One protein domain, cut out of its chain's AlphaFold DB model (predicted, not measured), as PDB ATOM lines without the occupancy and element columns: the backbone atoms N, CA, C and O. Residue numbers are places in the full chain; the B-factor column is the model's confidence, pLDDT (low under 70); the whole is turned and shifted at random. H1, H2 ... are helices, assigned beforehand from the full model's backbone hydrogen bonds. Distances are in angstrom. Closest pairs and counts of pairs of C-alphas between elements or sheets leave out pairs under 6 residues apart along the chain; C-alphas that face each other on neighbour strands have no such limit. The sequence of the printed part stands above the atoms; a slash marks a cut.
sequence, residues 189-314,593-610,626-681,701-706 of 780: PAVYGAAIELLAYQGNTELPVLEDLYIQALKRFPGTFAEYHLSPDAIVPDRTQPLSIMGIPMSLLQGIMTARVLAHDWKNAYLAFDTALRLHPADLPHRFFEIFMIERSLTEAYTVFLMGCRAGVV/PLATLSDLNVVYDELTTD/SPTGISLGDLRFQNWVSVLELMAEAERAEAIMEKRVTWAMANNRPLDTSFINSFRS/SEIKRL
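What this domain is: This is residues 189 to 314, 593 to 610, 626 to 681 and 701 to 706 of the 780 residues of an uncharacterized protein of Aaosphaeria arxii CBS 175.79 (UniProt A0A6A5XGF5). Nearly aligned helices pile up in a compact stack, from the hairpin of H1 and H2 at one end, through H4, then H5 and H6 side by side, to H7 and the long H9 at the other end. H9 makes much of the longest axis, its residues 652 to 666 running on past H5 and H7, while H8 and the short H11 are set steeply to it on its side away from H7. The printed part has 206 residues with eleven named helices, H1 to H11 in chain order, and no named strand; the class is all helix. The whole is compact, with a radius of gyration of the C-alphas of 17.5 A, and spans 54 by 43 by 35 A.

How they stand to each other: H1, residues 189 to 202, and H2, residues 207 to 220, form a helical hairpin and touch at a shallow tilt of 10 degrees, with the C-alphas of Pro 189 and Ala 217 closest at 6.0 A. With H4, residues 250 to 262, they make an up and down bundle, three helices each running against the one before. H4 touches H1 at 16 degrees, the closest C-alphas being those of Gly 193 and Leu 252, 3.9 A apart. H3, residues 226 to 229, is close to H2 but not clearly touching, with C-alphas 218 and 227 at 6.1 A. H4 and H5, residues 266 to 279, form a second hairpin at 22 degrees, closest at the C-alphas of Met 257 and Ala 269, 5.0 A. H6, residues 287 to 295, touches H4, the same way at 6 degrees, with the C-alphas of Gln 254 and Phe 288 closest at 6.4 A. H6 and H7, residues 298 to 311, form a third hairpin, closest at the C-alphas of Met 293 and Ala 301, 4.0 A. H8, residues 597 to 608, and H9, residues 632 to 666, only just touch, with 3 pairs of C-alphas within 8 A, about perpendicular at 86 degrees; the closest are those of Tyr 604 and Phe 637, 7.2 A. H9 touches H5 with residues 636 to 651 alone, opposite ways at 15 degrees, C-alphas 278 and 636 being closest at 5.9 A. It touches H7 with residues 635 to 650 alone, closest at the C-alphas of Glu 300 and Leu 646, 6.1 A. H10, residues 674 to 677, is near H9. H11, residues 701 to 706, touches H9 at a steep tilt of 67 degrees, C-alphas 706 and 647 being closest at 6.7 A. H1 and H9 are apart. Every O i to N i+4 pair is within hydrogen-bond range in H1, H2, H4, H5, H7, H8 and H11, against 3 of 5 in H6 and 30 of 31 in H9; H3 and H10 are too short for such a pair.

Where its parts are: H1 begins at C-alpha 189, (157.360, 217.308, 284.264), and measures 20.1 A from first to last C-alpha. H2 measures 19.7 A, H4 18.3 A, H5 19.9 A, H7 20.1 A and H8 15.7 A. H9 measures 49.5 A, from C-alpha 632 at (161.440, 243.890, 287.747) to C-alpha 666 at (192.154, 210.572, 307.676). H11 ends at C-alpha 706, (181.848, 231.089, 288.691).

The domain as a whole: The two C-alphas farthest apart, those of Gln 241 and Asn 667, are 54.8 A apart. Residues 315 to 592, 611 to 625 and 682 to 700 are not printed, and the C-alpha gaps across these cuts are 26.7 A, 24.2 A and 27.2 A. Of the links that are printed whole, the one from H3 to H4, residues 230 to 249, is long. The mean pLDDT of the printed part is 91.1, with residues 224 and 681 under 70.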
ATOM      1  N   PRO A 189     156.088 216.840 283.715       95.00
ATOM      2  CA  PRO A 189     157.360 217.308 284.264       95.00
ATOM      3  C   PRO A 189     157.373 217.459 285.791       95.00
ATOM      4  O   PRO A 189     158.415 217.274 286.418       95.00
ATOM      5  N   ALA A 190     156.232 217.771 286.418       95.25
ATOM      6  CA  ALA A 190     156.155 217.908 287.868       95.25
ATOM      7  C   ALA A 190     156.283 216.550 288.572       95.25
ATOM      8  O   ALA A 190     156.909 216.476 289.630       95.25
ATOM      9  N   VAL A 191     155.761 215.472 287.974       97.56
ATOM     10  CA  VAL A 191     155.967 214.097 288.467       97.56
ATOM     11  C   VAL A 191     157.448 213.710 288.407       97.56
ATOM     12  O   VAL A 191     157.961 213.184 289.393       97.56
ATOM     13  N   TYR A 192     158.154 214.030 287.315       97.88
ATOM     14  CA  TYR A 192     159.611 213.830 287.229       97.88
ATOM     15  C   TYR A 192     160.359 214.636 288.297       97.88
ATOM     16  O   TYR A 192     161.213 214.083 288.985       97.88
ATOM     17  N   GLY A 193     160.001 215.907 288.503       97.19
ATOM     18  CA  GLY A 193     160.573 216.729 289.574       97.19
ATOM     19  C   GLY A 193     160.388 216.103 290.961       97.19
ATOM     20  O   GLY A 193     161.346 215.983 291.721       97.19
ATOM     21  N   ALA A 194     159.180 215.623 291.274       97.69
ATOM     22  CA  ALA A 194     158.890 214.948 292.541       97.69
ATOM     23  C   ALA A 194     159.660 213.626 292.708       97.69
ATOM     24  O   ALA A 194     160.089 213.302 293.817       97.69
ATOM     25  N   ALA A 195     159.855 212.872 291.622       98.12
ATOM     26  CA  ALA A 195     160.650 211.650 291.624       98.12
ATOM     27  C   ALA A 195     162.145 211.931 291.836       98.12
ATOM     28  O   ALA A 195     162.769 211.265 292.661       98.12
ATOM     29  N   ILE A 196     162.704 212.944 291.163       98.38
ATOM     30  CA  ILE A 196     164.092 213.386 291.363       98.38
ATOM     31  C   ILE A 196     164.317 213.766 292.827       98.38
ATOM     32  O   ILE A 196     165.271 213.296 293.437       98.38
ATOM     33  N   GLU A 197     163.413 214.548 293.428       96.88
ATOM     34  CA  GLU A 197     163.515 214.882 294.851       96.88
ATOM     35  C   GLU A 197     163.466 213.641 295.747       96.88
ATOM     36  O   GLU A 197     164.263 213.523 296.674       96.88
ATOM     37  N   LEU A 198     162.530 212.716 295.503       97.38
ATOM     38  CA  LEU A 198     162.412 211.479 296.277       97.38
ATOM     39  C   LEU A 198     163.727 210.682 296.252       97.38
ATOM     40  O   LEU A 198     164.206 210.263 297.308       97.38
ATOM     41  N   LEU A 199     164.305 210.496 295.063       97.38
ATOM     42  CA  LEU A 199     165.558 209.766 294.858       97.38
ATOM     43  C   LEU A 199     166.755 210.504 295.476       97.38
ATOM     44  O   LEU A 199     167.612 209.872 296.096       97.38
ATOM     45  N   ALA A 200     166.783 211.835 295.390       96.12
ATOM     46  CA  ALA A 200     167.811 212.655 296.023       96.12
ATOM     47  C   ALA A 200     167.767 212.555 297.558       96.12
ATOM     48  O   ALA A 200     168.796 212.349 298.194       96.12
ATOM     49  N   TYR A 201     166.577 212.626 298.170       93.94
ATOM     50  CA  TYR A 201     166.419 212.488 299.625       93.94
ATOM     51  C   TYR A 201     166.679 211.068 300.144       93.94
ATOM     52  O   TYR A 201     167.041 210.909 301.314       93.94
ATOM     53  N   GLN A 202     166.504 210.041 299.305       94.75
ATOM     54  CA  GLN A 202     166.951 208.686 299.625       94.75
ATOM     55  C   GLN A 202     168.481 208.641 299.771       94.75
ATOM     56  O   GLN A 202     168.985 207.968 300.668       94.75
ATOM     57  N   GLY A 203     169.206 209.359 298.904       90.38
ATOM     58  CA  GLY A 203     170.667 209.475 298.934       90.38
ATOM     59  C   GLY A 203     171.429 208.297 298.311       90.38
ATOM     60  O   GLY A 203     172.653 208.289 298.362       90.38
ATOM     61  N   ASN A 204     170.732 207.320 297.719       92.44
ATOM     62  CA  ASN A 204     171.356 206.161 297.057       92.44
ATOM     63  C   ASN A 204     171.520 206.338 295.540       92.44
ATOM     64  O   ASN A 204     172.191 205.531 294.904       92.44
ATOM     65  N   THR A 205     170.868 207.341 294.948       93.44
ATOM     66  CA  THR A 205     170.965 207.625 293.510       93.44
ATOM     67  C   THR A 205     171.978 208.740 293.288       93.44
ATOM     68  O   THR A 205     171.858 209.807 293.887       93.44
ATOM     69  N   GLU A 206     172.970 208.498 292.434       94.62
ATOM     70  CA  GLU A 206     174.009 209.481 292.125       94.62
ATOM     71  C   GLU A 206     173.462 210.649 291.290       94.62
ATOM     72  O   GLU A 206     172.565 210.472 290.461       94.62
ATOM     73  N   LEU A 207     174.038 211.845 291.469       95.25
ATOM     74  CA  LEU A 207     173.606 213.062 290.773       95.25
ATOM     75  C   LEU A 207     173.558 212.919 289.237       95.25
ATOM     76  O   LEU A 207     172.556 213.351 288.673       95.25
ATOM     77  N   PRO A 208     174.531 212.286 288.543       96.69
ATOM     78  CA  PRO A 208     174.459 212.124 287.088       96.69
ATOM     79  C   PRO A 208     173.199 211.390 286.614       96.69
ATOM     80  O   PRO A 208     172.598 211.776 285.618       96.69
ATOM     81  N   VAL A 209     172.731 210.392 287.372       97.25
ATOM     82  CA  VAL A 209     171.489 209.666 287.055       97.25
ATOM     83  C   VAL A 209     170.266 210.579 287.212       97.25
ATOM     84  O   VAL A 209     169.304 210.481 286.450       97.25
ATOM     85  N   LEU A 210     170.292 211.488 288.187       97.69
ATOM     86  CA  LEU A 210     169.227 212.471 288.401       97.69
ATOM     87  C   LEU A 210     169.224 213.564 287.321       97.69
ATOM     88  O   LEU A 210     168.149 213.964 286.874       97.69
ATOM     89  N   GLU A 211     170.399 214.004 286.864       96.38
ATOM     90  CA  GLU A 211     170.548 214.892 285.701       96.38
ATOM     91  C   GLU A 211     170.023 214.220 284.428       96.38
ATOM     92  O   GLU A 211     169.268 214.829 283.672       96.38
ATOM     93  N   ASP A 212     170.316 212.934 284.222       96.75
ATOM     94  CA  ASP A 212     169.770 212.179 283.095       96.75
ATOM     95  C   ASP A 212     168.240 212.109 283.147       96.75
ATOM     96  O   ASP A 212     167.587 212.284 282.118       96.75
ATOM     97  N   LEU A 213     167.641 211.910 284.328       96.56
ATOM     98  CA  LEU A 213     166.183 211.972 284.498       96.56
ATOM     99  C   LEU A 213     165.622 213.367 284.187       96.56
ATOM    100  O   LEU A 213     164.557 213.473 283.575       96.56
ATOM    101  N   TYR A 214     166.331 214.428 284.576       96.50
ATOM    102  CA  TYR A 214     165.971 215.809 284.254       96.50
ATOM    103  C   TYR A 214     165.994 216.056 282.737       96.50
ATOM    104  O   TYR A 214     165.002 216.519 282.169       96.50
ATOM    105  N   ILE A 215     167.069 215.658 282.054       94.62
ATOM    106  CA  ILE A 215     167.201 215.775 280.595       94.62
ATOM    107  C   ILE A 215     166.166 214.907 279.866       94.62
ATOM    108  O   ILE A 215     165.574 215.345 278.878       94.62
ATOM    109  N   GLN A 216     165.896 213.692 280.349       93.94
ATOM    110  CA  GLN A 216     164.837 212.837 279.808       93.94
ATOM    111  C   GLN A 216     163.463 213.505 279.913       93.94
ATOM    112  O   GLN A 216     162.698 213.462 278.949       93.94
ATOM    113  N   ALA A 217     163.156 214.155 281.040       93.94
ATOM    114  CA  ALA A 217     161.906 214.886 281.212       93.94
ATOM    115  C   ALA A 217     161.787 216.054 280.219       93.94
ATOM    116  O   ALA A 217     160.738 216.207 279.596       93.94
ATOM    117  N   LEU A 218     162.859 216.827 280.009       92.06
ATOM    118  CA  LEU A 218     162.878 217.911 279.019       92.06
ATOM    119  C   LEU A 218     162.693 217.397 277.585       92.06
ATOM    120  O   LEU A 218     161.954 217.999 276.812       92.06
ATOM    121  N   LYS A 219     163.303 216.258 277.237       91.69
ATOM    122  CA  LYS A 219     163.144 215.626 275.915       91.69
ATOM    123  C   LYS A 219     161.747 215.052 275.700       91.69
ATOM    124  O   LYS A 219     161.215 215.141 274.596       91.69
ATOM    125  N   ARG A 220     161.163 214.444 276.737       90.88
ATOM    126  CA  ARG A 220     159.815 213.859 276.696       90.88
ATOM    127  C   ARG A 220     158.734 214.934 276.641       90.88
ATOM    128  O   ARG A 220     157.757 214.777 275.917       90.88
ATOM    129  N   PHE A 221     158.928 216.029 277.370       89.81
ATOM    130  CA  PHE A 221     158.000 217.153 277.453       89.81
ATOM    131  C   PHE A 221     158.668 218.444 276.950       89.81
ATOM    132  O   PHE A 221     158.863 219.377 277.732       89.81
ATOM    133  N   PRO A 222     159.003 218.534 275.647       79.50
ATOM    134  CA  PRO A 222     159.757 219.668 275.108       79.50
ATOM    135  C   PRO A 222     159.017 221.005 275.264       79.50
ATOM    136  O   PRO A 222     159.651 222.062 275.330       79.50
ATOM    137  N   GLY A 223     157.682 220.956 275.383       71.25
ATOM    138  CA  GLY A 223     156.834 222.092 275.733       71.25
ATOM    139  C   GLY A 223     157.131 223.347 274.909       71.25
ATOM    140  O   GLY A 223     157.431 223.282 273.716       71.25
ATOM    141  N   THR A 224     157.062 224.503 275.565       69.50
ATOM    142  CA  THR A 224     157.386 225.831 275.026       69.50
ATOM    143  C   THR A 224     158.896 226.073 274.932       69.50
ATOM    144  O   THR A 224     159.371 227.074 275.450       69.50
ATOM    145  N   PHE A 225     159.674 225.165 274.333       81.12
ATOM    146  CA  PHE A 225     161.146 225.245 274.335       81.12
ATOM    147  C   PHE A 225     161.726 225.315 275.762       81.12
ATOM    148  O   PHE A 225     162.584 226.145 276.071       81.12
ATOM    149  N   ALA A 226     161.239 224.439 276.650       83.44
ATOM    150  CA  ALA A 226     161.609 224.448 278.067       83.44
ATOM    151  C   ALA A 226     163.124 224.304 278.288       83.44
ATOM    152  O   ALA A 226     163.674 224.979 279.151       83.44
ATOM    153  N   GLU A 227     163.802 223.488 277.475       85.69
ATOM    154  CA  GLU A 227     165.258 223.305 277.531       85.69
ATOM    155  C   GLU A 227     166.026 224.617 277.319       85.69
ATOM    156  O   GLU A 227     166.973 224.895 278.048       85.69
ATOM    157  N   TYR A 228     165.574 225.464 276.387       87.50
ATOM    158  CA  TYR A 228     166.159 226.788 276.198       87.50
ATOM    159  C   TYR A 228     165.867 227.685 277.400       87.50
ATOM    160  O   TYR A 228     166.791 228.212 278.003       87.50
ATOM    161  N   HIS A 229     164.599 227.848 277.795       88.06
ATOM    162  CA  HIS A 229     164.246 228.802 278.854       88.06
ATOM    163  C   HIS A 229     164.828 228.453 280.226       88.06
ATOM    164  O   HIS A 229     165.080 229.364 281.017       88.06
ATOM    165  N   LEU A 230     165.048 227.165 280.497       90.06
ATOM    166  CA  LEU A 230     165.675 226.662 281.720       90.06
ATOM    167  C   LEU A 230     167.206 226.603 281.641       90.06
ATOM    168  O   LEU A 230     167.845 226.221 282.621       90.06
ATOM    169  N   SER A 231     167.802 226.977 280.507       88.94
ATOM    170  CA  SER A 231     169.247 227.160 280.419       88.94
ATOM    171  C   SER A 231     169.673 228.374 281.264       88.94
ATOM    172  O   SER A 231     168.998 229.414 281.226       88.94
ATOM    173  N   PRO A 232     170.790 228.291 282.011       86.75
ATOM    174  CA  PRO A 232     171.292 229.407 282.817       86.75
ATOM    175  C   PRO A 232     171.585 230.676 282.012       86.75
ATOM    176  O   PRO A 232     171.423 231.779 282.528       86.75
ATOM    177  N   ASP A 233     171.964 230.519 280.742       85.75
ATOM    178  CA  ASP A 233     172.375 231.617 279.859       85.75
ATOM    179  C   ASP A 233     171.256 232.052 278.897       85.75
ATOM    180  O   ASP A 233     171.490 232.748 277.910       85.75
ATOM    181  N   ALA A 234     170.016 231.625 279.149       86.31
ATOM    182  CA  ALA A 234     168.895 232.015 278.309       86.31
ATOM    183  C   ALA A 234     168.556 233.499 278.490       86.31
ATOM    184  O   ALA A 234     168.309 233.980 279.602       86.31
ATOM    185  N   ILE A 235     168.465 234.211 277.370       86.06
ATOM    186  CA  ILE A 235     168.129 235.631 277.344       86.06
ATOM    187  C   ILE A 235     166.617 235.805 277.508       86.06
ATOM    188  O   ILE A 235     165.804 235.067 276.948       86.06
ATOM    189  N   VAL A 236     166.239 236.791 278.320       83.38
ATOM    190  CA  VAL A 236     164.845 237.199 278.510       83.38
ATOM    191  C   VAL A 236     164.518 238.304 277.502       83.38
ATOM    192  O   VAL A 236     165.284 239.262 277.439       83.38
ATOM    193  N   PRO A 237     163.389 238.228 276.765       81.12
ATOM    194  CA  PRO A 237     163.060 239.223 275.744       81.12
ATOM    195  C   PRO A 237     162.964 240.660 276.274       81.12
ATOM    196  O   PRO A 237     163.426 241.584 275.620       81.12
ATOM    197  N   ASP A 238     162.358 240.862 277.443       84.88
ATOM    198  CA  ASP A 238     162.300 242.165 278.107       84.88
ATOM    199  C   ASP A 238     162.444 241.966 279.618       84.88
ATOM    200  O   ASP A 238     161.575 241.387 280.277       84.88
ATOM    201  N   ARG A 239     163.567 242.430 280.176       86.62
ATOM    202  CA  ARG A 239     163.874 242.288 281.608       86.62
ATOM    203  C   ARG A 239     163.070 243.223 282.496       86.62
ATOM    204  O   ARG A 239     163.101 243.055 283.709       86.62
ATOM    205  N   THR A 240     162.362 244.192 281.935       87.56
ATOM    206  CA  THR A 240     161.525 245.114 282.710       87.56
ATOM    207  C   THR A 240     160.105 244.585 282.895       87.56
ATOM    208  O   THR A 240     159.350 245.126 283.697       87.56
ATOM    209  N   GLN A 241     159.747 243.501 282.196       88.00
ATOM    210  CA  GLN A 241     158.384 242.978 282.150       88.00
ATOM    211  C   GLN A 241     158.262 241.580 282.782       88.00
ATOM    212  O   GLN A 241     159.248 240.830 282.870       88.00
ATOM    213  N   PRO A 242     157.058 241.194 283.244       87.38
ATOM    214  CA  PRO A 242     156.763 239.821 283.628       87.38
ATOM    215  C   PRO A 242     156.875 238.886 282.421       87.38
ATOM    216  O   PRO A 242     156.509 239.243 281.299       87.38
ATOM    217  N   LEU A 243     157.350 237.664 282.650       85.12
ATOM    218  CA  LEU A 243     157.426 236.654 281.601       85.12
ATOM    219  C   LEU A 243     156.115 235.872 281.518       85.12
ATOM    220  O   LEU A 243     155.719 235.207 282.466       85.12
ATOM    221  N   SER A 244     155.464 235.903 280.353       74.81
ATOM    222  CA  SER A 244     154.239 235.139 280.078       74.81
ATOM    223  C   SER A 244     154.528 233.873 279.256       74.81
ATOM    224  O   SER A 244     153.878 233.613 278.240       74.81
ATOM    225  N   ILE A 245     155.524 233.082 279.661       80.12
ATOM    226  CA  ILE A 245     155.832 231.804 279.002       80.12
ATOM    227  C   ILE A 245     155.002 230.714 279.687       80.12
ATOM    228  O   ILE A 245     155.334 230.241 280.774       80.12
ATOM    229  N   MET A 246     153.881 230.335 279.073       76.06
ATOM    230  CA  MET A 246     153.000 229.317 279.648       76.06
ATOM    231  C   MET A 246     153.683 227.947 279.689       76.06
ATOM    232  O   MET A 246     154.198 227.481 278.682       76.06
ATOM    233  N   GLY A 247     153.604 227.259 280.828       78.75
ATOM    234  CA  GLY A 247     153.995 225.850 280.922       78.75
ATOM    235  C   GLY A 247     155.488 225.583 281.133       78.75
ATOM    236  O   GLY A 247     155.908 224.442 280.947       78.75
ATOM    237  N   ILE A 248     156.283 226.575 281.558       88.25
ATOM    238  CA  ILE A 248     157.650 226.310 282.035       88.25
ATOM    239  C   ILE A 248     157.585 225.343 283.232       88.25
ATOM    240  O   ILE A 248     156.885 225.628 284.211       88.25
ATOM    241  N   PRO A 249     158.309 224.208 283.204       91.94
ATOM    242  CA  PRO A 249     158.191 223.189 284.238       91.94
ATOM    243  C   PRO A 249     159.008 223.549 285.492       91.94
ATOM    244  O   PRO A 249     160.002 222.907 285.820       91.94
ATOM    245  N   MET A 250     158.563 224.559 286.246       93.06
ATOM    246  CA  MET A 250     159.249 225.033 287.460       93.06
ATOM    247  C   MET A 250     159.391 223.951 288.540       93.06
ATOM    248  O   MET A 250     160.401 223.905 289.233       93.06
ATOM    249  N   SER A 251     158.435 223.024 288.664       93.88
ATOM    250  CA  SER A 251     158.557 221.889 289.597       93.88
ATOM    251  C   SER A 251     159.677 220.917 289.216       93.88
ATOM    252  O   SER A 251     160.282 220.316 290.101       93.88
ATOM    253  N   LEU A 252     159.976 220.778 287.920       96.00
ATOM    254  CA  LEU A 252     161.107 219.983 287.443       96.00
ATOM    255  C   LEU A 252     162.433 220.674 287.797       96.00
ATOM    256  O   LEU A 252     163.318 220.030 288.358       96.00
ATOM    257  N   LEU A 253     162.529 221.990 287.551       96.25
ATOM    258  CA  LEU A 253     163.689 222.807 287.933       96.25
ATOM    259  C   LEU A 253     163.946 222.753 289.448       96.25
ATOM    260  O   LEU A 253     165.075 222.543 289.879       96.25
ATOM    261  N   GLN A 254     162.895 222.882 290.261       96.12
ATOM    262  CA  GLN A 254     162.992 222.769 291.718       96.12
ATOM    263  C   GLN A 254     163.530 221.396 292.151       96.12
ATOM    264  O   GLN A 254     164.332 221.310 293.085       96.12
ATOM    265  N   GLY A 255     163.097 220.326 291.476       97.00
ATOM    266  CA  GLY A 255     163.532 218.968 291.777       97.00
ATOM    267  C   GLY A 255     165.021 218.761 291.521       97.00
ATOM    268  O   GLY A 255     165.733 218.319 292.425       97.00
ATOM    269  N   ILE A 256     165.516 219.154 290.343       97.62
ATOM    270  CA  ILE A 256     166.947 219.030 290.030       97.62
ATOM    271  C   ILE A 256     167.808 219.985 290.867       97.62
ATOM    272  O   ILE A 256     168.870 219.596 291.340       97.62
ATOM    273  N   MET A 257     167.326 221.198 291.155       97.56
ATOM    274  CA  MET A 257     168.001 222.125 292.068       97.56
ATOM    275  C   MET A 257     168.155 221.515 293.466       97.56
ATOM    276  O   MET A 257     169.237 221.566 294.042       97.56
ATOM    277  N   THR A 258     167.101 220.880 293.990       96.81
ATOM    278  CA  THR A 258     167.156 220.170 295.278       96.81
ATOM    279  C   THR A 258     168.200 219.056 295.247       96.81
ATOM    280  O   THR A 258     169.007 218.953 296.167       96.81
ATOM    281  N   ALA A 259     168.224 218.250 294.181       97.50
ATOM    282  CA  ALA A 259     169.218 217.193 294.015       97.50
ATOM    283  C   ALA A 259     170.655 217.739 293.996       97.50
ATOM    284  O   ALA A 259     171.514 217.201 294.690       97.50
ATOM    285  N   ARG A 260     170.901 218.841 293.278       96.88
ATOM    286  CA  ARG A 260     172.213 219.507 293.215       96.88
ATOM    287  C   ARG A 260     172.659 220.048 294.571       96.88
ATOM    288  O   ARG A 260     173.802 219.826 294.957       96.88
ATOM    289  N   VAL A 261     171.757 220.682 295.333       95.38
ATOM    290  CA  VAL A 261     172.057 221.152 296.701       95.38
ATOM    291  C   VAL A 261     172.442 219.980 297.606       95.38
ATOM    292  O   VAL A 261     173.460 220.054 298.289       95.38
ATOM    293  N   LEU A 262     171.665 218.892 297.588       93.44
ATOM    294  CA  LEU A 262     171.928 217.706 298.414       93.44
ATOM    295  C   LEU A 262     173.199 216.951 297.996       93.44
ATOM    296  O   LEU A 262     173.834 216.312 298.830       93.44
ATOM    297  N   ALA A 263     173.582 217.032 296.722       92.38
ATOM    298  CA  ALA A 263     174.803 216.441 296.182       92.38
ATOM    299  C   ALA A 263     176.046 217.342 296.320       92.38
ATOM    300  O   ALA A 263     177.108 216.978 295.816       92.38
ATOM    301  N   HIS A 264     175.928 218.502 296.979       90.75
ATOM    302  CA  HIS A 264     176.990 219.513 297.099       90.75
ATOM    303  C   HIS A 264     177.492 220.080 295.757       90.75
ATOM    304  O   HIS A 264     178.559 220.689 295.687       90.75
ATOM    305  N   ASP A 265     176.699 219.959 294.691       93.75
ATOM    306  CA  ASP A 265     176.933 220.655 293.424       93.75
ATOM    307  C   ASP A 265     176.380 222.084 293.513       93.75
ATOM    308  O   ASP A 265     175.382 222.464 292.892       93.75
ATOM    309  N   TRP A 266     177.022 222.872 294.378       93.12
ATOM    310  CA  TRP A 266     176.627 224.243 294.691       93.12
ATOM    311  C   TRP A 266     176.540 225.107 293.434       93.12
ATOM    312  O   TRP A 266     175.632 225.929 293.317       93.12
ATOM    313  N   LYS A 267     177.443 224.900 292.469       94.75
ATOM    314  CA  LYS A 267     177.515 225.723 291.267       94.75
ATOM    315  C   LYS A 267     176.253 225.555 290.428       94.75
ATOM    316  O   LYS A 267     175.551 226.534 290.173       94.75
ATOM    317  N   ASN A 268     175.912 224.321 290.061       95.50
ATOM    318  CA  ASN A 268     174.718 224.070 289.258       95.50
ATOM    319  C   ASN A 268     173.418 224.300 290.044       95.50
ATOM    320  O   ASN A 268     172.378 224.577 289.436       95.50
ATOM    321  N   ALA A 269     173.449 224.201 291.379       96.69
ATOM    322  CA  ALA A 269     172.327 224.575 292.234       96.69
ATOM    323  C   ALA A 269     172.044 226.083 292.171       96.69
ATOM    324  O   ALA A 269     170.905 226.479 291.923       96.69
ATOM    325  N   TYR A 270     173.068 226.929 292.328       97.62
ATOM    326  CA  TYR A 270     172.911 228.381 292.233       97.62
ATOM    327  C   TYR A 270     172.566 228.849 290.819       97.62
ATOM    328  O   TYR A 270     171.762 229.762 290.677       97.62
ATOM    329  N   LEU A 271     173.060 228.182 289.771       96.31
ATOM    330  CA  LEU A 271     172.627 228.454 288.393       96.31
ATOM    331  C   LEU A 271     171.147 228.106 288.160       96.31
ATOM    332  O   LEU A 271     170.438 228.834 287.463       96.31
ATOM    333  N   ALA A 272     170.650 227.019 288.760       96.44
ATOM    334  CA  ALA A 272     169.223 226.693 288.721       96.44
ATOM    335  C   ALA A 272     168.383 227.718 289.502       96.44
ATOM    336  O   ALA A 272     167.295 228.087 289.060       96.44
ATOM    337  N   PHE A 273     168.896 228.218 290.628       97.62
ATOM    338  CA  PHE A 273     168.241 229.266 291.410       97.62
ATOM    339  C   PHE A 273     168.221 230.619 290.677       97.62
ATOM    340  O   PHE A 273     167.167 231.246 290.598       97.62
ATOM    341  N   ASP A 274     169.333 231.016 290.049       96.88
ATOM    342  CA  ASP A 274     169.430 232.182 289.152       96.88
ATOM    343  C   ASP A 274     168.421 232.080 288.006       96.88
ATOM    344  O   ASP A 274     167.652 233.003 287.756       96.88
ATOM    345  N   THR A 275     168.347 230.911 287.363       95.44
ATOM    346  CA  THR A 275     167.359 230.623 286.313       95.44
ATOM    347  C   THR A 275     165.935 230.828 286.825       95.44
ATOM    348  O   THR A 275     165.119 231.463 286.157       95.44
ATOM    349  N   ALA A 276     165.631 230.334 288.025       95.81
ATOM    350  CA  ALA A 276     164.311 230.470 288.621       95.81
ATOM    351  C   ALA A 276     163.950 231.938 288.912       95.81
ATOM    352  O   ALA A 276     162.858 232.376 288.558       95.81
ATOM    353  N   LEU A 277     164.880 232.708 289.484       95.50
ATOM    354  CA  LEU A 277     164.713 234.136 289.779       95.50
ATOM    355  C   LEU A 277     164.674 235.002 288.514       95.50
ATOM    356  O   LEU A 277     163.981 236.014 288.474       95.50
ATOM    357  N   ARG A 278     165.382 234.611 287.453       94.00
ATOM    358  CA  ARG A 278     165.321 235.282 286.147       94.00
ATOM    359  C   ARG A 278     163.928 235.153 285.531       94.00
ATOM    360  O   ARG A 278     163.400 236.133 284.993       94.00
ATOM    361  N   LEU A 279     163.346 233.955 285.616       92.56
ATOM    362  CA  LEU A 279     162.025 233.641 285.074       92.56
ATOM    363  C   LEU A 279     160.892 234.248 285.916       92.56
ATOM    364  O   LEU A 279     160.002 234.892 285.363       92.56
ATOM    365  N   HIS A 280     160.976 234.096 287.238       93.31
ATOM    366  CA  HIS A 280     159.957 234.484 288.216       93.31
ATOM    367  C   HIS A 280     160.566 235.354 289.330       93.31
ATOM    368  O   HIS A 280     160.717 234.897 290.463       93.31
ATOM    369  N   PRO A 281     160.978 236.604 289.042       94.06
ATOM    370  CA  PRO A 281     161.732 237.422 289.998       94.06
ATOM    371  C   PRO A 281     160.949 237.823 291.251       94.06
ATOM    372  O   PRO A 281     161.577 238.052 292.280       94.06
ATOM    373  N   ALA A 282     159.616 237.916 291.172       93.00
ATOM    374  CA  ALA A 282     158.752 238.425 292.246       93.00
ATOM    375  C   ALA A 282     157.696 237.411 292.736       93.00
ATOM    376  O   ALA A 282     157.005 237.653 293.719       93.00
ATOM    377  N   ASP A 283     157.550 236.278 292.049       90.50
ATOM    378  CA  ASP A 283     156.509 235.270 292.275       90.50
ATOM    379  C   ASP A 283     157.085 233.854 292.460       90.50
ATOM    380  O   ASP A 283     156.366 232.855 292.363       90.50
ATOM    381  N   LEU A 284     158.388 233.746 292.754       93.69
ATOM    382  CA  LEU A 284     159.039 232.459 292.973       93.69
ATOM    383  C   LEU A 284     158.510 231.775 294.252       93.69
ATOM    384  O   LEU A 284     158.523 232.381 295.327       93.69
ATOM    385  N   PRO A 285     158.096 230.494 294.197       92.44
ATOM    386  CA  PRO A 285     157.631 229.782 295.384       92.44
ATOM    387  C   PRO A 285     158.698 229.698 296.485       92.44
ATOM    388  O   PRO A 285     159.858 229.387 296.208       92.44
ATOM    389  N   HIS A 286     158.282 229.847 297.752       92.62
ATOM    390  CA  HIS A 286     159.160 229.798 298.937       92.62
ATOM    391  C   HIS A 286     160.098 228.582 298.965       92.62
ATOM    392  O   HIS A 286     161.231 228.672 299.430       92.62
ATOM    393  N   ARG A 287     159.655 227.452 298.407       91.38
ATOM    394  CA  ARG A 287     160.391 226.187 298.395       91.38
ATOM    395  C   ARG A 287     161.734 226.256 297.660       91.38
ATOM    396  O   ARG A 287     162.640 225.496 297.995       91.38
ATOM    397  N   PHE A 288     161.880 227.175 296.702       96.19
ATOM    398  CA  PHE A 288     163.167 227.439 296.055       96.19
ATOM    399  C   PHE A 288     164.192 228.036 297.022       96.19
ATOM    400  O   PHE A 288     165.371 227.724 296.918       96.19
ATOM    401  N   PHE A 289     163.746 228.842 297.985       97.25
ATOM    402  CA  PHE A 289     164.597 229.471 298.995       97.25
ATOM    403  C   PHE A 289     164.861 228.523 300.174       97.25
ATOM    404  O   PHE A 289     165.991 228.406 300.648       97.25
ATOM    405  N   GLU A 290     163.824 227.803 300.623       94.31
ATOM    406  CA  GLU A 290     163.863 226.935 301.809       94.31
ATOM    407  C   GLU A 290     165.009 225.919 301.782       94.31
ATOM    408  O   GLU A 290     165.676 225.720 302.797       94.31
ATOM    409  N   ILE A 291     165.266 225.284 300.633       94.06
ATOM    410  CA  ILE A 291     166.305 224.252 300.539       94.06
ATOM    411  C   ILE A 291     167.700 224.819 300.830       94.06
ATOM    412  O   ILE A 291     168.455 224.213 301.591       94.06
ATOM    413  N   PHE A 292     168.018 226.014 300.321       95.69
ATOM    414  CA  PHE A 292     169.288 226.672 300.623       95.69
ATOM    415  C   PHE A 292     169.334 227.134 302.079       95.69
ATOM    416  O   PHE A 292     170.340 226.939 302.758       95.69
ATOM    417  N   MET A 293     168.224 227.671 302.595       94.88
ATOM    418  CA  MET A 293     168.129 228.079 303.997       94.88
ATOM    419  C   MET A 293     168.361 226.918 304.967       94.88
ATOM    420  O   MET A 293     168.848 227.140 306.077       94.88
ATOM    421  N   ILE A 294     167.996 225.692 304.589       90.75
ATOM    422  CA  ILE A 294     168.157 224.496 305.420       90.75
ATOM    423  C   ILE A 294     169.572 223.926 305.279       90.75
ATOM    424  O   ILE A 294     170.234 223.756 306.309       90.75
ATOM    425  N   GLU A 295     170.019 223.672 304.047       89.88
ATOM    426  CA  GLU A 295     171.191 222.833 303.748       89.88
ATOM    427  C   GLU A 295     172.514 223.608 303.614       89.88
ATOM    428  O   GLU A 295     173.580 223.016 303.772       89.88
ATOM    429  N   ARG A 296     172.486 224.923 303.351       91.69
ATOM    430  CA  ARG A 296     173.705 225.735 303.173       91.69
ATOM    431  C   ARG A 296     174.191 226.376 304.473       91.69
ATOM    432  O   ARG A 296     173.540 226.287 305.524       91.69
ATOM    433  N   SER A 297     175.366 227.006 304.395       92.00
ATOM    434  CA  SER A 297     175.977 227.730 305.511       92.00
ATOM    435  C   SER A 297     175.080 228.862 306.025       92.00
ATOM    436  O   SER A 297     174.159 229.317 305.346       92.00
ATOM    437  N   LEU A 298     175.335 229.326 307.251       93.75
ATOM    438  CA  LEU A 298     174.576 230.414 307.870       93.75
ATOM    439  C   LEU A 298     174.541 231.686 307.013       93.75
ATOM    440  O   LEU A 298     173.479 232.288 306.879       93.75
ATOM    441  N   THR A 299     175.683 232.092 306.457       93.81
ATOM    442  CA  THR A 299     175.804 233.306 305.638       93.81
ATOM    443  C   THR A 299     174.993 233.177 304.351       93.81
ATOM    444  O   THR A 299     174.212 234.072 304.037       93.81
ATOM    445  N   GLU A 300     175.081 232.032 303.668       95.19
ATOM    446  CA  GLU A 300     174.267 231.739 302.482       95.19
ATOM    447  C   GLU A 300     172.766 231.711 302.812       95.19
ATOM    448  O   GLU A 300     171.963 232.358 302.142       95.19
ATOM    449  N   ALA A 301     172.375 231.007 303.879       96.25
ATOM    450  CA  ALA A 301     170.984 230.902 304.315       96.25
ATOM    451  C   ALA A 301     170.374 232.268 304.673       96.25
ATOM    452  O   ALA A 301     169.212 232.527 304.356       96.25
ATOM    453  N   TYR A 302     171.157 233.133 305.320       97.88
ATOM    454  CA  TYR A 302     170.771 234.500 305.649       97.88
ATOM    455  C   TYR A 302     170.504 235.324 304.385       97.88
ATOM    456  O   TYR A 302     169.417 235.880 304.234       97.88
ATOM    457  N   THR A 303     171.447 235.348 303.441       97.50
ATOM    458  CA  THR A 303     171.288 236.106 302.194       97.50
ATOM    459  C   THR A 303     170.134 235.570 301.344       97.50
ATOM    460  O   THR A 303     169.344 236.363 300.841       97.50
ATOM    461  N   VAL A 304     169.953 234.247 301.238       97.94
ATOM    462  CA  VAL A 304     168.820 233.659 300.498       97.94
ATOM    463  C   VAL A 304     167.471 234.032 301.121       97.94
ATOM    464  O   VAL A 304     166.534 234.355 300.389       97.94
ATOM    465  N   PHE A 305     167.356 234.037 302.453       98.19
ATOM    466  CA  PHE A 305     166.142 234.506 303.128       98.19
ATOM    467  C   PHE A 305     165.822 235.959 302.750       98.19
ATOM    468  O   PHE A 305     164.700 236.263 302.345       98.19
ATOM    469  N   LEU A 306     166.826 236.838 302.794       97.88
ATOM    470  CA  LEU A 306     166.668 238.245 302.430       97.88
ATOM    471  C   LEU A 306     166.369 238.458 300.944       97.88
ATOM    472  O   LEU A 306     165.621 239.372 300.609       97.88
ATOM    473  N   MET A 307     166.894 237.614 300.052       97.75
ATOM    474  CA  MET A 307     166.520 237.639 298.634       97.75
ATOM    475  C   MET A 307     165.029 237.349 298.451       97.75
ATOM    476  O   MET A 307     164.371 238.033 297.670       97.75
ATOM    477  N   GLY A 308     164.488 236.382 299.198       97.06
ATOM    478  CA  GLY A 308     163.052 236.109 299.218       97.06
ATOM    479  C   GLY A 308     162.248 237.309 299.718       97.06
ATOM    480  O   GLY A 308     161.312 237.734 299.044       97.06
ATOM    481  N   CYS A 309     162.658 237.920 300.834       96.75
ATOM    482  CA  CYS A 309     162.008 239.128 301.349       96.75
ATOM    483  C   CYS A 309     162.051 240.282 300.334       96.75
ATOM    484  O   CYS A 309     161.018 240.882 300.050       96.75
ATOM    485  N   ARG A 310     163.209 240.543 299.709       96.12
ATOM    486  CA  ARG A 310     163.379 241.582 298.676       96.12
ATOM    487  C   ARG A 310     162.464 241.353 297.476       96.12
ATOM    488  O   ARG A 310     161.928 242.314 296.933       96.12
ATOM    489  N   ALA A 311     162.263 240.097 297.082       94.31
ATOM    490  CA  ALA A 311     161.351 239.714 296.008       94.31
ATOM    491  C   ALA A 311     159.858 239.832 296.381       94.31
ATOM    492  O   ALA A 311     159.011 239.732 295.497       94.31
ATOM    493  N   GLY A 312     159.523 240.054 297.658       93.50
ATOM    494  CA  GLY A 312     158.143 240.087 298.151       93.50
ATOM    495  C   GLY A 312     157.587 238.717 298.549       93.50
ATOM    496  O   GLY A 312     156.374 238.550 298.667       93.50
ATOM    497  N   VAL A 313     158.451 237.719 298.760       94.56
ATOM    498  CA  VAL A 313     158.036 236.395 299.234       94.56
ATOM    499  C   VAL A 313     157.767 236.455 300.737       94.56
ATOM    500  O   VAL A 313     158.682 236.602 301.549       94.56
ATOM    501  N   VAL A 314     156.500 236.279 301.114       93.44
ATOM    502  CA  VAL A 314     156.090 236.166 302.519       93.44
ATOM    503  C   VAL A 314     156.316 234.736 303.004       93.44
ATOM    504  O   VAL A 314     155.552 233.815 302.692       93.44
ATOM    505  N   PRO A 593     182.061 243.879 298.523       85.38
ATOM    506  CA  PRO A 593     181.341 243.300 297.396       85.38
ATOM    507  C   PRO A 593     182.318 242.762 296.342       85.38
ATOM    508  O   PRO A 593     183.499 243.116 296.323       85.38
ATOM    509  N   LEU A 594     181.821 241.926 295.426       86.44
ATOM    510  CA  LEU A 594     182.644 241.345 294.354       86.44
ATOM    511  C   LEU A 594     183.273 242.417 293.439       86.44
ATOM    512  O   LEU A 594     184.397 242.247 292.968       86.44
ATOM    513  N   ALA A 595     182.527 243.490 293.174       88.69
ATOM    514  CA  ALA A 595     182.933 244.665 292.408       88.69
ATOM    515  C   ALA A 595     181.950 245.820 292.669       88.69
ATOM    516  O   ALA A 595     180.988 245.671 293.428       88.69
ATOM    517  N   THR A 596     182.170 246.974 292.032       90.62
ATOM    518  CA  THR A 596     181.203 248.076 292.080       90.62
ATOM    519  C   THR A 596     179.902 247.686 291.370       90.62
ATOM    520  O   THR A 596     179.910 246.917 290.406       90.62
ATOM    521  N   LEU A 597     178.765 248.242 291.808       91.12
ATOM    522  CA  LEU A 597     177.477 247.994 291.145       91.12
ATOM    523  C   LEU A 597     177.481 248.441 289.675       91.12
ATOM    524  O   LEU A 597     176.836 247.803 288.851       91.12
ATOM    525  N   SER A 598     178.236 249.494 289.342       92.88
ATOM    526  CA  SER A 598     178.388 249.968 287.963       92.88
ATOM    527  C   SER A 598     179.073 248.921 287.083       92.88
ATOM    528  O   SER A 598     178.565 248.596 286.012       92.88
ATOM    529  N   ASP A 599     180.191 248.354 287.541       93.12
ATOM    530  CA  ASP A 599     180.919 247.328 286.783       93.12
ATOM    531  C   ASP A 599     180.097 246.041 286.649       93.12
ATOM    532  O   ASP A 599     180.049 245.435 285.578       93.12
ATOM    533  N   LEU A 600     179.397 245.647 287.719       93.31
ATOM    534  CA  LEU A 600     178.481 244.505 287.694       93.31
ATOM    535  C   LEU A 600     177.330 244.721 286.710       93.31
ATOM    536  O   LEU A 600     176.964 243.776 286.016       93.31
ATOM    537  N   ASN A 601     176.787 245.937 286.615       93.81
ATOM    538  CA  ASN A 601     175.722 246.246 285.666       93.81
ATOM    539  C   ASN A 601     176.205 246.136 284.214       93.81
ATOM    540  O   ASN A 601     175.517 245.544 283.388       93.81
ATOM    541  N   VAL A 602     177.421 246.611 283.912       93.19
ATOM    542  CA  VAL A 602     178.023 246.456 282.575       93.19
ATOM    543  C   VAL A 602     178.136 244.979 282.193       93.19
ATOM    544  O   VAL A 602     177.704 244.584 281.112       93.19
ATOM    545  N   VAL A 603     178.668 244.139 283.087       93.00
ATOM    546  CA  VAL A 603     178.797 242.697 282.807       93.00
ATOM    547  C   VAL A 603     177.429 242.012 282.732       93.00
ATOM    548  O   VAL A 603     177.236 241.117 281.909       93.00
ATOM    549  N   TYR A 604     176.469 242.426 283.559       92.88
ATOM    550  CA  TYR A 604     175.103 241.917 283.507       92.88
ATOM    551  C   TYR A 604     174.463 242.189 282.145       92.88
ATOM    552  O   TYR A 604     173.949 241.261 281.516       92.88
ATOM    553  N   ASP A 605     174.546 243.425 281.656       90.44
ATOM    554  CA  ASP A 605     173.997 243.816 280.361       90.44
ATOM    555  C   ASP A 605     174.667 243.070 279.205       90.44
ATOM    556  O   ASP A 605     173.974 242.602 278.303       90.44
ATOM    557  N   GLU A 606     175.982 242.856 279.255       89.62
ATOM    558  CA  GLU A 606     176.695 242.041 278.261       89.62
ATOM    559  C   GLU A 606     176.202 240.587 278.207       89.62
ATOM    560  O   GLU A 606     176.111 240.008 277.126       89.62
ATOM    561  N   LEU A 607     175.904 239.982 279.359       87.12
ATOM    562  CA  LEU A 607     175.545 238.561 279.450       87.12
ATOM    563  C   LEU A 607     174.055 238.287 279.252       87.12
ATOM    564  O   LEU A 607     173.674 237.155 278.969       87.12
ATOM    565  N   THR A 608     173.205 239.292 279.449       86.12
ATOM    566  CA  THR A 608     171.755 239.087 279.501       86.12
ATOM    567  C   THR A 608     170.989 239.887 278.450       86.12
ATOM    568  O   THR A 608     169.755 239.820 278.428       86.12
ATOM    569  N   THR A 609     171.663 240.668 277.587       82.44
ATOM    570  CA  THR A 609     171.053 241.386 276.444       82.44
ATOM    571  C   THR A 609     171.416 240.682 275.151       82.44
ATOM    572  O   THR A 609     172.583 240.379 274.927       82.44
ATOM    573  N   ASP A 610     170.443 240.489 274.261       78.06
ATOM    574  CA  ASP A 610     170.757 240.150 272.875       78.06
ATOM    575  C   ASP A 610     171.065 241.453 272.108       78.06
ATOM    576  O   ASP A 610     170.166 242.284 271.954       78.06
ATOM    577  N   SER A 626     157.717 244.544 291.762       92.38
ATOM    578  CA  SER A 626     157.497 243.519 292.776       92.38
ATOM    579  C   SER A 626     156.498 243.995 293.842       92.38
ATOM    580  O   SER A 626     156.231 245.195 293.946       92.38
ATOM    581  N   PRO A 627     155.995 243.088 294.703       91.25
ATOM    582  CA  PRO A 627     155.202 243.471 295.876       91.25
ATOM    583  C   PRO A 627     155.898 244.481 296.802       91.25
ATOM    584  O   PRO A 627     155.235 245.205 297.531       91.25
ATOM    585  N   THR A 628     157.228 244.539 296.748       91.06
ATOM    586  CA  THR A 628     158.092 245.450 297.507       91.06
ATOM    587  C   THR A 628     158.388 246.779 296.795       91.06
ATOM    588  O   THR A 628     159.206 247.557 297.272       91.06
ATOM    589  N   GLY A 629     157.777 247.048 295.634       91.31
ATOM    590  CA  GLY A 629     157.955 248.309 294.899       91.31
ATOM    591  C   GLY A 629     159.261 248.426 294.100       91.31
ATOM    592  O   GLY A 629     159.573 249.492 293.568       91.31
ATOM    593  N   ILE A 630     160.036 247.346 293.971       93.19
ATOM    594  CA  ILE A 630     161.263 247.310 293.161       93.19
ATOM    595  C   ILE A 630     160.881 246.996 291.711       93.19
ATOM    596  O   ILE A 630     160.069 246.103 291.465       93.19
ATOM    597  N   SER A 631     161.454 247.704 290.733       94.19
ATOM    598  CA  SER A 631     161.206 247.387 289.322       94.19
ATOM    599  C   SER A 631     161.688 245.968 288.993       94.19
ATOM    600  O   SER A 631     162.685 245.498 289.541       94.19
ATOM    601  N   LEU A 632     161.014 245.255 288.086       93.12
ATOM    602  CA  LEU A 632     161.440 243.890 287.747       93.12
ATOM    603  C   LEU A 632     162.831 243.837 287.096       93.12
ATOM    604  O   LEU A 632     163.518 242.825 287.236       93.12
ATOM    605  N   GLY A 633     163.248 244.905 286.409       92.44
ATOM    606  CA  GLY A 633     164.599 245.025 285.856       92.44
ATOM    607  C   GLY A 633     165.647 245.087 286.963       92.44
ATOM    608  O   GLY A 633     166.550 244.249 287.001       92.44
ATOM    609  N   ASP A 634     165.454 246.001 287.916       94.12
ATOM    610  CA  ASP A 634     166.349 246.152 289.065       94.12
ATOM    611  C   ASP A 634     166.351 244.894 289.930       94.12
ATOM    612  O   ASP A 634     167.406 244.428 290.347       94.12
ATOM    613  N   LEU A 635     165.184 244.284 290.160       95.31
ATOM    614  CA  LEU A 635     165.077 243.072 290.966       95.31
ATOM    615  C   LEU A 635     165.833 241.899 290.334       95.31
ATOM    616  O   LEU A 635     166.530 241.175 291.044       95.31
ATOM    617  N   ARG A 636     165.748 241.713 289.010       95.12
ATOM    618  CA  ARG A 636     166.521 240.677 288.303       95.12
ATOM    619  C   ARG A 636     168.023 240.935 288.393       95.12
ATOM    620  O   ARG A 636     168.761 239.996 288.685       95.12
ATOM    621  N   PHE A 637     168.462 242.178 288.196       95.88
ATOM    622  CA  PHE A 637     169.868 242.555 288.346       95.88
ATOM    623  C   PHE A 637     170.372 242.293 289.773       95.88
ATOM    624  O   PHE A 637     171.350 241.577 289.975       95.88
ATOM    625  N   GLN A 638     169.655 242.792 290.778       95.94
ATOM    626  CA  GLN A 638     170.004 242.630 292.188       95.94
ATOM    627  C   GLN A 638     169.991 241.157 292.623       95.94
ATOM    628  O   GLN A 638     170.833 240.733 293.416       95.94
ATOM    629  N   ASN A 639     169.063 240.349 292.102       96.31
ATOM    630  CA  ASN A 639     169.037 238.905 292.332       96.31
ATOM    631  C   ASN A 639     170.255 238.215 291.717       96.31
ATOM    632  O   ASN A 639     170.892 237.420 292.404       96.31
ATOM    633  N   TRP A 640     170.614 238.557 290.481       96.31
ATOM    634  CA  TRP A 640     171.799 238.023 289.811       96.31
ATOM    635  C   TRP A 640     173.091 238.360 290.569       96.31
ATOM    636  O   TRP A 640     173.907 237.471 290.814       96.31
ATOM    637  N   VAL A 641     173.240 239.608 291.031       96.31
ATOM    638  CA  VAL A 641     174.371 240.029 291.878       96.31
ATOM    639  C   VAL A 641     174.430 239.196 293.159       96.31
ATOM    640  O   VAL A 641     175.471 238.615 293.463       96.31
ATOM    641  N   SER A 642     173.312 239.065 293.879       96.62
ATOM    642  CA  SER A 642     173.270 238.266 295.110       96.62
ATOM    643  C   SER A 642     173.603 236.790 294.861       96.62
ATOM    644  O   SER A 642     174.288 236.184 295.681       96.62
ATOM    645  N   VAL A 643     173.187 236.203 293.730       97.19
ATOM    646  CA  VAL A 643     173.581 234.831 293.374       97.19
ATOM    647  C   VAL A 643     175.083 234.728 293.112       97.19
ATOM    648  O   VAL A 643     175.705 233.784 293.591       97.19
ATOM    649  N   LEU A 644     175.702 235.683 292.413       95.31
ATOM    650  CA  LEU A 644     177.154 235.668 292.200       95.31
ATOM    651  C   LEU A 644     177.937 235.760 293.514       95.31
ATOM    652  O   LEU A 644     178.916 235.036 293.704       95.31
ATOM    653  N   GLU A 645     177.492 236.605 294.443       93.62
ATOM    654  CA  GLU A 645     178.090 236.700 295.777       93.62
ATOM    655  C   GLU A 645     177.923 235.402 296.574       93.62
ATOM    656  O   GLU A 645     178.868 234.959 297.236       93.62
ATOM    657  N   LEU A 646     176.752 234.762 296.476       95.50
ATOM    658  CA  LEU A 646     176.487 233.447 297.061       95.50
ATOM    659  C   LEU A 646     177.376 232.361 296.448       95.50
ATOM    660  O   LEU A 646     177.900 231.535 297.182       95.50
ATOM    661  N   MET A 647     177.606 232.380 295.134       95.12
ATOM    662  CA  MET A 647     178.508 231.446 294.453       95.12
ATOM    663  C   MET A 647     179.961 231.612 294.921       95.12
ATOM    664  O   MET A 647     180.635 230.621 295.199       95.12
ATOM    665  N   ALA A 648     180.435 232.850 295.078       91.31
ATOM    666  CA  ALA A 648     181.772 233.134 295.603       91.31
ATOM    667  C   ALA A 648     181.923 232.777 297.099       91.31
ATOM    668  O   ALA A 648     183.013 232.444 297.571       91.31
ATOM    669  N   GLU A 649     180.844 232.866 297.881       89.69
ATOM    670  CA  GLU A 649     180.807 232.372 299.263       89.69
ATOM    671  C   GLU A 649     180.805 230.840 299.311       89.69
ATOM    672  O   GLU A 649     181.591 230.243 300.046       89.69
ATOM    673  N   ALA A 650     179.973 230.209 298.485       91.94
ATOM    674  CA  ALA A 650     179.827 228.766 298.396       91.94
ATOM    675  C   ALA A 650     181.145 228.082 298.035       91.94
ATOM    676  O   ALA A 650     181.510 227.109 298.682       91.94
ATOM    677  N   GLU A 651     181.893 228.617 297.069       90.38
ATOM    678  CA  GLU A 651     183.208 228.089 296.703       90.38
ATOM    679  C   GLU A 651     184.167 228.032 297.902       90.38
ATOM    680  O   GLU A 651     184.825 227.015 298.138       90.38
ATOM    681  N   ARG A 652     184.209 229.099 298.710       85.69
ATOM    682  CA  ARG A 652     185.049 229.155 299.914       85.69
ATOM    683  C   ARG A 652     184.564 228.190 300.990       85.69
ATOM    684  O   ARG A 652     185.375 227.479 301.586       85.69
ATOM    685  N   ALA A 653     183.255 228.140 301.227       86.38
ATOM    686  CA  ALA A 653     182.654 227.235 302.201       86.38
ATOM    687  C   ALA A 653     182.909 225.760 301.845       86.38
ATOM    688  O   ALA A 653     183.243 224.961 302.722       86.38
ATOM    689  N   GLU A 654     182.823 225.409 300.564       87.81
ATOM    690  CA  GLU A 654     183.051 224.050 300.064       87.81
ATOM    691  C   GLU A 654     184.525 223.652 300.145       87.81
ATOM    692  O   GLU A 654     184.833 222.555 300.604       87.81
ATOM    693  N   ALA A 655     185.456 224.564 299.846       87.06
ATOM    694  CA  ALA A 655     186.884 224.314 300.054       87.06
ATOM    695  C   ALA A 655     187.222 224.034 301.535       87.06
ATOM    696  O   ALA A 655     188.074 223.199 301.850       87.06
ATOM    697  N   ILE A 656     186.552 224.715 302.474       85.19
ATOM    698  CA  ILE A 656     186.694 224.445 303.915       85.19
ATOM    699  C   ILE A 656     186.069 223.092 304.273       85.19
ATOM    700  O   ILE A 656     186.659 222.323 305.040       85.19
ATOM    701  N   MET A 657     184.889 222.791 303.730       85.44
ATOM    702  CA  MET A 657     184.200 221.526 303.959       85.44
ATOM    703  C   MET A 657     185.035 220.339 303.471       85.44
ATOM    704  O   MET A 657     185.229 219.394 304.231       85.44
ATOM    705  N   GLU A 658     185.601 220.406 302.267       87.81
ATOM    706  CA  GLU A 658     186.451 219.359 301.693       87.81
ATOM    707  C   GLU A 658     187.687 219.081 302.559       87.81
ATOM    708  O   GLU A 658     187.993 217.923 302.866       87.81
ATOM    709  N   LYS A 659     188.351 220.135 303.056       88.25
ATOM    710  CA  LYS A 659     189.473 220.004 304.002       88.25
ATOM    711  C   LYS A 659     189.049 219.288 305.287       88.25
ATOM    712  O   LYS A 659     189.759 218.400 305.761       88.25
ATOM    713  N   ARG A 660     187.885 219.638 305.847       85.50
ATOM    714  CA  ARG A 660     187.354 219.017 307.074       85.50
ATOM    715  C   ARG A 660     186.932 217.566 306.858       85.50
ATOM    716  O   ARG A 660     187.194 216.737 307.725       85.50
ATOM    717  N   VAL A 661     186.317 217.251 305.719       86.56
ATOM    718  CA  VAL A 661     185.954 215.879 305.330       86.56
ATOM    719  C   VAL A 661     187.209 215.027 305.189       86.56
ATOM    720  O   VAL A 661     187.301 213.979 305.822       86.56
ATOM    721  N   THR A 662     188.210 215.514 304.456       90.31
ATOM    722  CA  THR A 662     189.500 214.829 304.287       90.31
ATOM    723  C   THR A 662     190.172 214.578 305.636       90.31
ATOM    724  O   THR A 662     190.621 213.467 305.911       90.31
ATOM    725  N   TRP A 663     190.183 215.578 306.526       89.81
ATOM    726  CA  TRP A 663     190.716 215.425 307.879       89.81
ATOM    727  C   TRP A 663     189.931 214.396 308.704       89.81
ATOM    728  O   TRP A 663     190.534 213.551 309.363       89.81
ATOM    729  N   ALA A 664     188.597 214.429 308.657       89.56
ATOM    730  CA  ALA A 664     187.734 213.498 309.380       89.56
ATOM    731  C   ALA A 664     187.941 212.049 308.907       89.56
ATOM    732  O   ALA A 664     188.085 211.153 309.739       89.56
ATOM    733  N   MET A 665     188.050 211.839 307.590       89.31
ATOM    734  CA  MET A 665     188.368 210.541 306.985       89.31
ATOM    735  C   MET A 665     189.760 210.055 307.395       89.31
ATOM    736  O   MET A 665     189.897 208.924 307.857       89.31
ATOM    737  N   ALA A 666     190.780 210.914 307.300       92.75
ATOM    738  CA  ALA A 666     192.154 210.572 307.676       92.75
ATOM    739  C   ALA A 666     192.291 210.201 309.163       92.75
ATOM    740  O   ALA A 666     193.106 209.357 309.519       92.75
ATOM    741  N   ASN A 667     191.476 210.809 310.031       92.00
ATOM    742  CA  ASN A 667     191.490 210.567 311.474       92.00
ATOM    743  C   ASN A 667     190.415 209.572 311.944       92.00
ATOM    744  O   ASN A 667     190.294 209.344 313.147       92.00
ATOM    745  N   ASN A 668     189.629 209.000 311.025       90.12
ATOM    746  CA  ASN A 668     188.520 208.086 311.309       90.12
ATOM    747  C   ASN A 668     187.536 208.629 312.372       90.12
ATOM    748  O   ASN A 668     187.061 207.907 313.253       90.12
ATOM    749  N   ARG A 669     187.269 209.940 312.322       89.50
ATOM    750  CA  ARG A 669     186.352 210.652 313.224       89.50
ATOM    751  C   ARG A 669     185.097 211.085 312.466       89.50
ATOM    752  O   ARG A 669     185.186 211.389 311.278       89.50
ATOM    753  N   PRO A 670     183.929 211.161 313.128       86.81
ATOM    754  CA  PRO A 670     182.743 211.726 312.500       86.81
ATOM    755  C   PRO A 670     182.993 213.191 312.122       86.81
ATOM    756  O   PRO A 670     183.623 213.934 312.878       86.81
ATOM    757  N   LEU A 671     182.481 213.608 310.960       83.12
ATOM    758  CA  LEU A 671     182.556 214.997 310.519       83.12
ATOM    759  C   LEU A 671     181.821 215.893 311.521       83.12
ATOM    760  O   LEU A 671     180.613 215.746 311.731       83.12
ATOM    761  N   ASP A 672     182.533 216.853 312.102       79.81
ATOM    762  CA  ASP A 672     181.887 217.908 312.865       79.81
ATOM    763  C   ASP A 672     181.105 218.806 311.900       79.81
ATOM    764  O   ASP A 672     181.694 219.474 311.060       79.81
ATOM    765  N   THR A 673     179.777 218.813 312.010       74.75
ATOM    766  CA  THR A 673     178.868 219.620 311.173       74.75
ATOM    767  C   THR A 673     178.541 220.976 311.799       74.75
ATOM    768  O   THR A 673     177.713 221.734 311.278       74.75
ATOM    769  N   SER A 674     179.169 221.297 312.934       73.50
ATOM    770  CA  SER A 674     178.965 222.548 313.653       73.50
ATOM    771  C   SER A 674     179.301 223.776 312.790       73.50
ATOM    772  O   SER A 674     178.580 224.772 312.882       73.50
ATOM    773  N   PHE A 675     180.288 223.675 311.894       73.56
ATOM    774  CA  PHE A 675     180.746 224.763 311.016       73.56
ATOM    775  C   PHE A 675     179.688 225.294 310.048       73.56
ATOM    776  O   PHE A 675     179.761 226.440 309.629       73.56
ATOM    777  N   ILE A 676     178.656 224.513 309.723       76.94
ATOM    778  CA  ILE A 676     177.561 224.998 308.866       76.94
ATOM    779  C   ILE A 676     176.864 226.205 309.518       76.94
ATOM    780  O   ILE A 676     176.394 227.108 308.833       76.94
ATOM    781  N   ASN A 677     176.847 226.248 310.853       80.75
ATOM    782  CA  ASN A 677     176.300 227.356 311.628       80.75
ATOM    783  C   ASN A 677     177.393 228.288 312.188       80.75
ATOM    784  O   ASN A 677     177.122 228.983 313.160       80.75
ATOM    785  N   SER A 678     178.631 228.274 311.676       81.19
ATOM    786  CA  SER A 678     179.654 229.243 312.105       81.19
ATOM    787  C   SER A 678     179.563 230.527 311.285       81.19
ATOM    788  O   SER A 678     179.352 230.464 310.077       81.19
ATOM    789  N   PHE A 679     179.741 231.678 311.933       81.12
ATOM    790  CA  PHE A 679     179.736 232.985 311.271       81.12
ATOM    791  C   PHE A 679     181.062 233.291 310.554       81.12
ATOM    792  O   PHE A 679     181.058 233.749 309.416       81.12
ATOM    793  N   ARG A 680     182.193 232.959 311.188       78.00
ATOM    794  CA  ARG A 680     183.535 232.959 310.590       78.00
ATOM    795  C   ARG A 680     184.180 231.596 310.835       78.00
ATOM    796  O   ARG A 680     183.946 230.985 311.880       78.00
ATOM    797  N   SER A 681     184.977 231.104 309.888       58.41
ATOM    798  CA  SER A 681     185.742 229.874 310.117       58.41
ATOM    799  C   SER A 681     186.852 230.152 311.128       58.41
ATOM    800  O   SER A 681     187.690 231.021 310.897       58.41
ATOM    801  N   SER A 701     186.118 237.626 283.642       91.19
ATOM    802  CA  SER A 701     186.754 236.305 283.709       91.19
ATOM    803  C   SER A 701     186.301 235.535 284.947       91.19
ATOM    804  O   SER A 701     185.980 234.352 284.848       91.19
ATOM    805  N   GLU A 702     186.181 236.218 286.085       90.94
ATOM    806  CA  GLU A 702     185.685 235.614 287.314       90.94
ATOM    807  C   GLU A 702     184.222 235.191 287.198       90.94
ATOM    808  O   GLU A 702     183.885 234.059 287.530       90.94
ATOM    809  N   ILE A 703     183.347 236.068 286.702       91.94
ATOM    810  CA  ILE A 703     181.922 235.751 286.549       91.94
ATOM    811  C   ILE A 703     181.748 234.556 285.610       91.94
ATOM    812  O   ILE A 703     180.982 233.639 285.909       91.94
ATOM    813  N   LYS A 704     182.517 234.505 284.514       91.56
ATOM    814  CA  LYS A 704     182.554 233.335 283.629       91.56
ATOM    815  C   LYS A 704     183.034 232.083 284.359       91.56
ATOM    816  O   LYS A 704     182.429 231.037 284.175       91.56
ATOM    817  N   ARG A 705     184.063 232.159 285.207       92.81
ATOM    818  CA  ARG A 705     184.574 231.017 285.991       92.81
ATOM    819  C   ARG A 705     183.551 230.503 287.008       92.81
ATOM    820  O   ARG A 705     183.345 229.290 287.122       92.81
ATOM    821  N   LEU A 706     182.895 231.416 287.726       90.19
ATOM    822  CA  LEU A 706     181.848 231.089 288.691       90.19
ATOM    823  C   LEU A 706     180.669 230.408 287.995       90.19
ATOM    824  O   LEU A 706     180.203 229.385 288.484       90.19
TER     825      LEU A 706